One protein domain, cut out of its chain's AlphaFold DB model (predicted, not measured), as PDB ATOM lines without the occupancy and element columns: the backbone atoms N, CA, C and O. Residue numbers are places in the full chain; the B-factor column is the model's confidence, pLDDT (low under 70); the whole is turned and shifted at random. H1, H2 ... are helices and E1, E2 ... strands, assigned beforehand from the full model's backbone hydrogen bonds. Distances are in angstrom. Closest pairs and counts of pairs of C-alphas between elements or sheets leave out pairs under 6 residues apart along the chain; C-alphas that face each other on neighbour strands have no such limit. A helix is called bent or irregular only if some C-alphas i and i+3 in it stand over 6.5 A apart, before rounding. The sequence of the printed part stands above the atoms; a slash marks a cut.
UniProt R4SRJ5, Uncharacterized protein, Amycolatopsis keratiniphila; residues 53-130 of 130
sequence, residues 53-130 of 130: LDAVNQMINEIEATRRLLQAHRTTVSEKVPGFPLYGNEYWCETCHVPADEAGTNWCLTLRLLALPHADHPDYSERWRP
ATOM      1  N   LEU A  53     101.186-123.762 206.737       94.50
ATOM      2  CA  LEU A  53     100.088-123.306 207.580       94.50
ATOM      3  C   LEU A  53     100.582-122.363 208.685       94.50
ATOM      4  O   LEU A  53      99.949-121.336 208.933       94.50
ATOM      5  N   ASP A  54     101.725-122.665 209.301       96.06
ATOM      6  CA  ASP A  54     102.369-121.812 210.301       96.06
ATOM      7  C   ASP A  54     102.745-120.449 209.720       96.06
ATOM      8  O   ASP A  54     102.448-119.423 210.333       96.06
ATOM      9  N   ALA A  55     103.301-120.409 208.505       96.56
ATOM     10  CA  ALA A  55     103.599-119.155 207.816       96.56
ATOM     11  C   ALA A  55     102.330-118.318 207.571       96.56
ATOM     12  O   ALA A  55     102.313-117.115 207.838       96.56
ATOM     13  N   VAL A  56     101.235-118.945 207.119       95.12
ATOM     14  CA  VAL A  56      99.941-118.259 206.936       95.12
ATOM     15  C   VAL A  56      99.413-117.719 208.267       95.12
ATOM     16  O   VAL A  56      98.971-116.571 208.337       95.12
ATOM     17  N   ASN A  57      99.475-118.519 209.330       95.06
ATOM     18  CA  ASN A  57      99.040-118.104 210.660       95.06
ATOM     19  C   ASN A  57      99.882-116.942 211.193       95.06
ATOM     20  O   ASN A  57      99.327-115.996 211.752       95.06
ATOM     21  N   GLN A  58     101.200-116.971 210.988       97.12
ATOM     22  CA  GLN A  58     102.092-115.875 211.351       97.12
ATOM     23  C   GLN A  58     101.696-114.582 210.629       97.12
ATOM     24  O   GLN A  58     101.480-113.572 211.295       97.12
ATOM     25  N   MET A  59     101.504-114.621 209.307       96.69
ATOM     26  CA  MET A  59     101.064-113.452 208.532       96.69
ATOM     27  C   MET A  59      99.742-112.873 209.061       96.69
ATOM     28  O   MET A  59      99.591-111.657 209.184       96.69
ATOM     29  N   ILE A  60      98.770-113.729 209.400       96.56
ATOM     30  CA  ILE A  60      97.490-113.291 209.982       96.56
ATOM     31  C   ILE A  60      97.714-112.632 211.348       96.56
ATOM     32  O   ILE A  60      97.165-111.561 211.612       96.56
ATOM     33  N   ASN A  61      98.532-113.246 212.204       96.75
ATOM     34  CA  ASN A  61      98.830-112.737 213.541       96.75
ATOM     35  C   ASN A  61      99.576-111.396 213.503       96.75
ATOM     36  O   ASN A  61      99.277-110.521 214.311       96.75
ATOM     37  N   GLU A  62     100.493-111.195 212.555       96.19
ATOM     38  CA  GLU A  62     101.199-109.923 212.342       96.19
ATOM     39  C   GLU A  62     100.234-108.797 211.947       96.19
ATOM     40  O   GLU A  62     100.278-107.696 212.508       96.19
ATOM     41  N   ILE A  63      99.305-109.079 211.028       96.31
ATOM     42  CA  ILE A  63      98.268-108.122 210.630       96.31
ATOM     43  C   ILE A  63      97.336-107.807 211.802       96.31
ATOM     44  O   ILE A  63      97.010-106.641 212.024       96.31
ATOM     45  N   GLU A  64      96.922-108.808 212.581       97.50
ATOM     46  CA  GLU A  64      96.081-108.571 213.758       97.50
ATOM     47  C   GLU A  64      96.798-107.789 214.858       97.50
ATOM     48  O   GLU A  64      96.213-106.877 215.449       97.50
ATOM     49  N   ALA A  65      98.074-108.074 215.110       95.19
ATOM     50  CA  ALA A  65      98.885-107.290 216.032       95.19
ATOM     51  C   ALA A  65      98.968-105.826 215.576       95.19
ATOM     52  O   ALA A  65      98.730-104.912 216.369       95.19
ATOM     53  N   THR A  66      99.203-105.600 214.281       94.31
ATOM     54  CA  THR A  66      99.247-104.259 213.685       94.31
ATOM     55  C   THR A  66      97.899-103.542 213.807       94.31
ATOM     56  O   THR A  66      97.859-102.389 214.230       94.31
ATOM     57  N   ARG A  67      96.770-104.215 213.534       94.62
ATOM     58  CA  ARG A  67      95.420-103.643 213.719       94.62
ATOM     59  C   ARG A  67      95.178-103.198 215.157       94.62
ATOM     60  O   ARG A  67      94.692-102.090 215.380       94.62
ATOM     61  N   ARG A  68      95.546-104.034 216.131       93.75
ATOM     62  CA  ARG A  68      95.416-103.708 217.558       93.75
ATOM     63  C   ARG A  68      96.318-102.544 217.960       93.75
ATOM     64  O   ARG A  68      95.869-101.688 218.717       93.75
ATOM     65  N   LEU A  69      97.542-102.471 217.433       90.81
ATOM     66  CA  LEU A  69      98.435-101.328 217.644       90.81
ATOM     67  C   LEU A  69      97.813-100.037 217.108       90.81
ATOM     68  O   LEU A  69      97.741 -99.061 217.849       90.81
ATOM     69  N   LEU A  70      97.303-100.037 215.875       89.25
ATOM     70  CA  LEU A  70      96.631 -98.872 215.290       89.25
ATOM     71  C   LEU A  70      95.410 -98.443 216.116       89.25
ATOM     72  O   LEU A  70      95.223 -97.256 216.368       89.25
ATOM     73  N   GLN A  71      94.611 -99.402 216.592       89.88
ATOM     74  CA  GLN A  71      93.446 -99.123 217.433       89.88
ATOM     75  C   GLN A  71      93.835 -98.550 218.805       89.88
ATOM     76  O   GLN A  71      93.175 -97.637 219.298       89.88
ATOM     77  N   ALA A  72      94.912 -99.058 219.410       87.19
ATOM     78  CA  ALA A  72      95.447 -98.543 220.670       87.19
ATOM     79  C   ALA A  72      96.035 -97.131 220.522       87.19
ATOM     80  O   ALA A  72      96.036 -96.363 221.479       87.19
ATOM     81  N   HIS A  73      96.504 -96.761 219.331       84.81
ATOM     82  CA  HIS A  73      97.084 -95.451 219.032       84.81
ATOM     83  C   HIS A  73      96.071 -94.505 218.380       84.81
ATOM     84  O   HIS A  73      96.400 -93.786 217.434       84.81
ATOM     85  N   ARG A  74      94.832 -94.482 218.890       79.69
ATOM     86  CA  ARG A  74      93.821 -93.520 218.448       79.69
ATOM     87  C   ARG A  74      94.374 -92.097 218.549       79.69
ATOM     88  O   ARG A  74      94.882 -91.695 219.598       79.69
ATOM     89  N   THR A  75      94.287 -91.354 217.449       76.44
ATOM     90  CA  THR A  75      94.739 -89.964 217.394       76.44
ATOM     91  C   THR A  75      93.590 -88.986 217.561       76.44
ATOM     92  O   THR A  75      92.507 -89.203 217.018       76.44
ATOM     93  N   THR A  76      93.864 -87.875 218.236       71.12
ATOM     94  CA  THR A  76      92.958 -86.729 218.357       71.12
ATOM     95  C   THR A  76      93.666 -85.439 217.927       71.12
ATOM     96  O   THR A  76      94.885 -85.439 217.744       71.12
ATOM     97  N   VAL A  77      92.894 -84.375 217.693       69.12
ATOM     98  CA  VAL A  77      93.364 -83.064 217.209       69.12
ATOM     99  C   VAL A  77      93.397 -82.028 218.326       69.12
ATOM    100  O   VAL A  77      92.580 -82.085 219.246       69.12
ATOM    101  N   SER A  78      94.275 -81.027 218.206       62.72
ATOM    102  CA  SER A  78      94.242 -79.848 219.091       62.72
ATOM    103  C   SER A  78      92.947 -79.089 218.857       62.72
ATOM    104  O   SER A  78      92.573 -78.842 217.707       62.72
ATOM    105  N   GLU A  79      92.279 -78.672 219.936       57.38
ATOM    106  CA  GLU A  79      91.167 -77.734 219.818       57.38
ATOM    107  C   GLU A  79      91.658 -76.445 219.147       57.38
ATOM    108  O   GLU A  79      92.584 -75.776 219.610       57.38
ATOM    109  N   LYS A  80      91.037 -76.098 218.018       56.47
ATOM    110  CA  LYS A  80      91.272 -74.826 217.335       56.47
ATOM    111  C   LYS A  80      90.592 -73.720 218.135       56.47
ATOM    112  O   LYS A  80      89.373 -73.587 218.066       56.47
ATOM    113  N   VAL A  81      91.364 -72.897 218.839       57.41
ATOM    114  CA  VAL A  81      90.848 -71.653 219.426       57.41
ATOM    115  C   VAL A  81      90.839 -70.566 218.337       57.41
ATOM    116  O   VAL A  81      91.906 -70.234 217.811       57.41
ATOM    117  N   PRO A  82      89.674 -70.003 217.951       53.88
ATOM    118  CA  PRO A  82      89.611 -68.959 216.929       53.88
ATOM    119  C   PRO A  82      90.481 -67.751 217.306       53.88
ATOM    120  O   PRO A  82      90.324 -67.181 218.381       53.88
ATOM    121  N   GLY A  83      91.397 -67.355 216.418       61.28
ATOM    122  CA  GLY A  83      92.295 -66.212 216.630       61.28
ATOM    123  C   GLY A  83      93.636 -66.537 217.302       61.28
ATOM    124  O   GLY A  83      94.487 -65.652 217.362       61.28
ATOM    125  N   PHE A  84      93.869 -67.780 217.741       47.19
ATOM    126  CA  PHE A  84      95.178 -68.231 218.225       47.19
ATOM    127  C   PHE A  84      95.909 -69.069 217.160       47.19
ATOM    128  O   PHE A  84      95.283 -69.916 216.517       47.19
ATOM    129  N   PRO A  85      97.227 -68.866 216.955       52.53
ATOM    130  CA  PRO A  85      98.030 -69.754 216.122       52.53
ATOM    131  C   PRO A  85      97.980 -71.179 216.677       52.53
ATOM    132  O   PRO A  85      97.971 -71.370 217.894       52.53
ATOM    133  N   LEU A  86      97.989 -72.179 215.792       53.50
ATOM    134  CA  LEU A  86      98.202 -73.573 216.177       53.50
ATOM    135  C   LEU A  86      99.624 -73.711 216.745       53.50
ATOM    136  O   LEU A  86     100.575 -73.960 216.008       53.50
ATOM    137  N   TYR A  87      99.792 -73.513 218.050       45.25
ATOM    138  CA  TYR A  87     101.017 -73.884 218.752       45.25
ATOM    139  C   TYR A  87     100.928 -75.376 219.083       45.25
ATOM    140  O   TYR A  87     100.538 -75.762 220.179       45.25
ATOM    141  N   GLY A  88     101.204 -76.222 218.092       52.69
ATOM    142  CA  GLY A  88     101.144 -77.674 218.239       52.69
ATOM    143  C   GLY A  88     100.960 -78.379 216.901       52.69
ATOM    144  O   GLY A  88     100.290 -77.868 216.005       52.69
ATOM    145  N   ASN A  89     101.581 -79.550 216.754       56.59
ATOM    146  CA  ASN A  89     101.338 -80.422 215.607       56.59
ATOM    147  C   ASN A  89      99.870 -80.875 215.628       56.59
ATOM    148  O   ASN A  89      99.340 -81.176 216.691       56.59
ATOM    149  N   GLU A  90      99.231 -80.935 214.458       61.06
ATOM    150  CA  GLU A  90      97.770 -81.066 214.292       61.06
ATOM    151  C   GLU A  90      97.134 -82.295 214.978       61.06
ATOM    152  O   GLU A  90      95.916 -82.321 215.137       61.06
ATOM    153  N   TYR A  91      97.932 -83.289 215.391       67.00
ATOM    154  CA  TYR A  91      97.479 -84.560 215.957       67.00
ATOM    155  C   TYR A  91      98.425 -85.100 217.047       67.00
ATOM    156  O   TYR A  91      99.639 -84.899 216.968       67.00
ATOM    157  N   TRP A  92      97.887 -85.875 217.999       72.12
ATOM    158  CA  TRP A  92      98.652 -86.735 218.924       72.12
ATOM    159  C   TRP A  92      97.917 -88.047 219.227       72.12
ATOM    160  O   TRP A  92      96.703 -88.140 219.051       72.12
ATOM    161  N   CYS A  93      98.645 -89.061 219.708       76.62
ATOM    162  CA  CYS A  93      98.074 -90.330 220.177       76.62
ATOM    163  C   CYS A  93      97.593 -90.215 221.630       76.62
ATOM    164  O   CYS A  93      98.388 -89.895 222.511       76.62
ATOM    165  N   GLU A  94      96.333 -90.561 221.895       74.31
ATOM    166  CA  GLU A  94      95.728 -90.499 223.238       74.31
ATOM    167  C   GLU A  94      96.472 -91.386 224.250       74.31
ATOM    168  O   GLU A  94      96.734 -90.969 225.372       74.31
ATOM    169  N   THR A  95      96.879 -92.586 223.832       74.00
ATOM    170  CA  THR A  95      97.561 -93.568 224.695       74.00
ATOM    171  C   THR A  95      99.025 -93.222 224.980       74.00
ATOM    172  O   THR A  95      99.563 -93.628 226.006       74.00
ATOM    173  N   CYS A  96      99.700 -92.494 224.083       71.50
ATOM    174  CA  CYS A  96     101.118 -92.152 224.248       71.50
ATOM    175  C   CYS A  96     101.334 -90.836 225.005       71.50
ATOM    176  O   CYS A  96     102.469 -90.536 225.370       71.50
ATOM    177  N   HIS A  97     100.283 -90.037 225.206       68.50
ATOM    178  CA  HIS A  97     100.389 -88.754 225.891       68.50
ATOM    179  C   HIS A  97     100.389 -88.960 227.414       68.50
ATOM    180  O   HIS A  97      99.423 -89.465 227.984       68.50
ATOM    181  N   VAL A  98     101.462 -88.541 228.087       55.81
ATOM    182  CA  VAL A  98     101.542 -88.501 229.558       55.81
ATOM    183  C   VAL A  98     100.758 -87.280 230.062       55.81
ATOM    184  O   VAL A  98     100.882 -86.208 229.468       55.81
ATOM    185  N   PRO A  99      99.940 -87.373 231.126       50.56
ATOM    186  CA  PRO A  99      99.286 -86.203 231.694       50.56
ATOM    187  C   PRO A  99     100.273 -85.447 232.593       50.56
ATOM    188  O   PRO A  99     100.354 -85.744 233.780       50.56
ATOM    189  N   ALA A 100     101.049 -84.524 232.015       48.56
ATOM    190  CA  ALA A 100     101.584 -83.308 232.647       48.56
ATOM    191  C   ALA A 100     102.509 -82.570 231.655       48.56
ATOM    192  O   ALA A 100     103.552 -83.082 231.261       48.56
ATOM    193  N   ASP A 101     102.096 -81.365 231.274       49.12
ATOM    194  CA  ASP A 101     102.916 -80.212 230.872       49.12
ATOM    195  C   ASP A 101     103.770 -80.231 229.588       49.12
ATOM    196  O   ASP A 101     104.316 -79.186 229.233       49.12
ATOM    197  N   GLU A 102     103.802 -81.309 228.803       50.03
ATOM    198  CA  GLU A 102     104.371 -81.273 227.444       50.03
ATOM    199  C   GLU A 102     103.389 -81.829 226.407       50.03
ATOM    200  O   GLU A 102     102.926 -82.964 226.511       50.03
ATOM    201  N   ALA A 103     103.063 -81.024 225.389       50.84
ATOM    202  CA  ALA A 103     102.244 -81.475 224.272       50.84
ATOM    203  C   ALA A 103     102.999 -82.567 223.499       50.84
ATOM    204  O   ALA A 103     104.027 -82.296 222.872       50.84
ATOM    205  N   GLY A 104     102.483 -83.797 223.521       51.62
ATOM    206  CA  GLY A 104     103.017 -84.892 222.714       51.62
ATOM    207  C   GLY A 104     103.085 -84.488 221.237       51.62
ATOM    208  O   GLY A 104     102.083 -84.117 220.629       51.62
ATOM    209  N   THR A 105     104.278 -84.515 220.646       56.41
ATOM    210  CA  THR A 105     104.492 -84.011 219.287       56.41
ATOM    211  C   THR A 105     104.092 -85.034 218.221       56.41
ATOM    212  O   THR A 105     104.782 -86.041 218.067       56.41
ATOM    213  N   ASN A 106     103.088 -84.711 217.395       63.38
ATOM    214  CA  ASN A 106     102.786 -85.363 216.106       63.38
ATOM    215  C   ASN A 106     102.601 -86.904 216.200       63.38
ATOM    216  O   ASN A 106     102.425 -87.461 217.282       63.38
ATOM    217  N   TRP A 107     102.616 -87.623 215.069       73.31
ATOM    218  CA  TRP A 107     102.623 -89.094 215.040       73.31
ATOM    219  C   TRP A 107     103.730 -89.648 215.943       73.31
ATOM    220  O   TRP A 107     104.898 -89.294 215.751       73.31
ATOM    221  N   CYS A 108     103.380 -90.520 216.897       79.75
ATOM    222  CA  CYS A 108     104.361 -91.110 217.806       79.75
ATOM    223  C   CYS A 108     105.360 -92.002 217.049       79.75
ATOM    224  O   CYS A 108     105.061 -92.520 215.967       79.75
ATOM    225  N   LEU A 109     106.538 -92.218 217.642       84.69
ATOM    226  CA  LEU A 109     107.601 -93.032 217.044       84.69
ATOM    227  C   LEU A 109     107.103 -94.423 216.623       84.69
ATOM    228  O   LEU A 109     107.438 -94.886 215.538       84.69
ATOM    229  N   THR A 110     106.245 -95.056 217.427       87.25
ATOM    230  CA  THR A 110     105.653 -96.367 217.116       87.25
ATOM    231  C   THR A 110     104.916 -96.364 215.777       87.25
ATOM    232  O   THR A 110     105.153 -97.238 214.947       87.25
ATOM    233  N   LEU A 111     104.054 -95.372 215.527       87.88
ATOM    234  CA  LEU A 111     103.308 -95.284 214.268       87.88
ATOM    235  C   LEU A 111     104.220 -94.976 213.076       87.88
ATOM    236  O   LEU A 111     104.021 -95.533 212.000       87.88
ATOM    237  N   ARG A 112     105.250 -94.142 213.267       88.38
ATOM    238  CA  ARG A 112     106.249 -93.859 212.222       88.38
ATOM    239  C   ARG A 112     107.048 -95.102 211.841       88.38
ATOM    240  O   ARG A 112     107.258 -95.361 210.660       88.38
ATOM    241  N   LEU A 113     107.437 -95.913 212.827       90.81
ATOM    242  CA  LEU A 113     108.101 -97.198 212.591       90.81
ATOM    243  C   LEU A 113     107.187 -98.186 211.855       90.81
ATOM    244  O   LEU A 113     107.654 -98.868 210.948       90.81
ATOM    245  N   LEU A 114     105.888 -98.223 212.176       92.38
ATOM    246  CA  LEU A 114     104.908 -99.031 211.435       92.38
ATOM    247  C   LEU A 114     104.689 -98.542 209.996       92.38
ATOM    248  O   LEU A 114     104.290 -99.332 209.145       92.38
ATOM    249  N   ALA A 115     104.953 -97.267 209.706       92.88
ATOM    250  CA  ALA A 115     104.843 -96.721 208.358       92.88
ATOM    251  C   ALA A 115     106.060 -97.059 207.473       92.88
ATOM    252  O   ALA A 115     105.920 -97.096 206.254       92.88
ATOM    253  N   LEU A 116     107.240 -97.322 208.056       92.62
ATOM    254  CA  LEU A 116     108.485 -97.573 207.312       92.62
ATOM    255  C   LEU A 116     108.389 -98.654 206.217       92.62
ATOM    256  O   LEU A 116     108.903 -98.403 205.127       92.62
ATOM    257  N   PRO A 117     107.735 -99.815 206.430       93.75
ATOM    258  CA  PRO A 117     107.596-100.839 205.388       93.75
ATOM    259  C   PRO A 117     106.827-100.369 204.145       93.75
ATOM    260  O   PRO A 117     106.820-101.058 203.129       93.75
ATOM    261  N   HIS A 118     106.163 -99.214 204.223       94.56
ATOM    262  CA  HIS A 118     105.342 -98.645 203.163       94.56
ATOM    263  C   HIS A 118     105.982 -97.415 202.504       94.56
ATOM    264  O   HIS A 118     105.286 -96.708 201.783       94.56
ATOM    265  N   ALA A 119     107.276 -97.151 202.728       95.00
ATOM    266  CA  ALA A 119     107.964 -95.964 202.204       95.00
ATOM    267  C   ALA A 119     107.909 -95.836 200.669       95.00
ATOM    268  O   ALA A 119     107.838 -94.727 200.151       95.00
ATOM    269  N   ASP A 120     107.873 -96.961 199.950       95.56
ATOM    270  CA  ASP A 120     107.779 -96.983 198.484       95.56
ATOM    271  C   ASP A 120     106.332 -96.844 197.961       95.56
ATOM    272  O   ASP A 120     106.095 -96.853 196.751       95.56
ATOM    273  N   HIS A 121     105.333 -96.751 198.847       96.00
ATOM    274  CA  HIS A 121     103.936 -96.602 198.444       96.00
ATOM    275  C   HIS A 121     103.678 -95.175 197.916       96.00
ATOM    276  O   HIS A 121     104.073 -94.220 198.579       96.00
ATOM    277  N   PRO A 122     102.959 -94.979 196.789       95.94
ATOM    278  CA  PRO A 122     102.721 -93.643 196.220       95.94
ATOM    279  C   PRO A 122     102.056 -92.643 197.177       95.94
ATOM    280  O   PRO A 122     102.324 -91.449 197.108       95.94
ATOM    281  N   ASP A 123     101.210 -93.141 198.083       95.56
ATOM    282  CA  ASP A 123     100.532 -92.324 199.101       95.56
ATOM    283  C   ASP A 123     101.366 -92.117 200.384       95.56
ATOM    284  O   ASP A 123     100.876 -91.536 201.357       95.56
ATOM    285  N   TYR A 124     102.606 -92.615 200.430       92.94
ATOM    286  CA  TYR A 124     103.507 -92.398 201.555       92.94
ATOM    287  C   TYR A 124     103.902 -90.922 201.661       92.94
ATOM    288  O   TYR A 124     104.207 -90.260 200.671       92.94
ATOM    289  N   SER A 125     103.921 -90.389 202.882       90.12
ATOM    290  CA  SER A 125     104.365 -89.024 203.151       90.12
ATOM    291  C   SER A 125     105.674 -89.027 203.932       90.12
ATOM    292  O   SER A 125     105.738 -89.586 205.023       90.12
ATOM    293  N   GLU A 126     106.681 -88.301 203.438       88.31
ATOM    294  CA  GLU A 126     107.986 -88.128 204.104       88.31
ATOM    295  C   GLU A 126     107.878 -87.621 205.552       88.31
ATOM    296  O   GLU A 126     108.734 -87.902 206.384       88.31
ATOM    297  N   ARG A 127     106.789 -86.925 205.906       83.56
ATOM    298  CA  ARG A 127     106.531 -86.480 207.287       83.56
ATOM    299  C   ARG A 127     106.310 -87.628 208.282       83.56
ATOM    300  O   ARG A 127     106.249 -87.383 209.483       83.56
ATOM    301  N   TRP A 128     106.091 -88.847 207.790       85.75
ATOM    302  CA  TRP A 128     105.901 -90.052 208.600       85.75
ATOM    303  C   TRP A 128     107.205 -90.796 208.869       85.75
ATOM    304  O   TRP A 128     107.192 -91.775 209.613       85.75
ATOM    305  N   ARG A 129     108.322 -90.350 208.289       83.06
ATOM    306  CA  ARG A 129     109.633 -90.918 208.580       83.06
ATOM    307  C   ARG A 129     109.984 -90.652 210.058       83.06
ATOM    308  O   ARG A 129     109.716 -89.541 210.524       83.06
ATOM    309  N   PRO A 130     110.493 -91.653 210.807       80.69
ATOM    310  CA  PRO A 130     110.880 -91.510 212.211       80.69
ATOM    311  C   PRO A 130     111.744 -90.285 212.488       80.69
ATOM    312  O   PRO A 130     112.768 -90.118 211.790       80.69
TER     313      PRO A 130
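AT A GLANCE: This is residues 53 to 130 of the 130 residues of an uncharacterized protein of Amycolatopsis keratiniphila (UniProt R4SRJ5). A long helix, H1, sticks out as a straight arm with residues 53 to 65 from a loose body, in which a small two-stranded hairpin, E1 and E2, with a long loop between its strands follows H1. After another long loop comes the short helix H2, and the final stretch, residues 119 to 130, folds back toward H2. The printed part has 78 residues, with two named helices and two named strands in the order H1, E1, E2, H2; the strands make one antiparallel sheet, E1 - E2. The class is mostly helix, though under half of the residues are in named elements. The whole is loose, with a radius of gyration of the C-alphas of 15.9 A, and elongated, spanning 58 by 30 by 18 A.

HOW THE PARTS SIT: H1, residues 53 to 72, is joined by a tight link to E1, residues 75 to 77. E1 and E2, residues 91 to 93, form a hairpin, antiparallel at 145 degrees; N 76 and O 92 are within hydrogen-bond range at 3.0 A, as are N 92 and O 76 at 3.0 A. H1 and H2, residues 109 to 118, are close but not clearly touching, with the C-alphas of Leu 70 and Leu 111 closest at 7.6 A. Their lines stand at a steep tilt of 45 degrees, opposite ways. H1 and E2 are apart, and so are E1 and H2. Every O i to N i+4 pair is within hydrogen-bond range in H1, against 4 of 6 in H2.

IN THESE COORDINATES: H1 begins at C-alpha 53, (100.088, -123.306, 207.580), and measures 28.4 A. E1 measures 7.0 A and E2 7.2 A. H2 measures 15.1 A and ends at C-alpha 118, (105.342, -98.645, 203.163). It is only just irregular: C-alphas 114 and 117 are 6.9 A apart.

THE WHOLE: The two C-alphas farthest apart, those of Leu 53 and Gly 83, are 58.3 A apart. The printed part has no cut. The links E1 to E2 and E2 to H2 are long. Confidence is low, with pLDDT under 70, at residues 77 to 91 and 97 to 106.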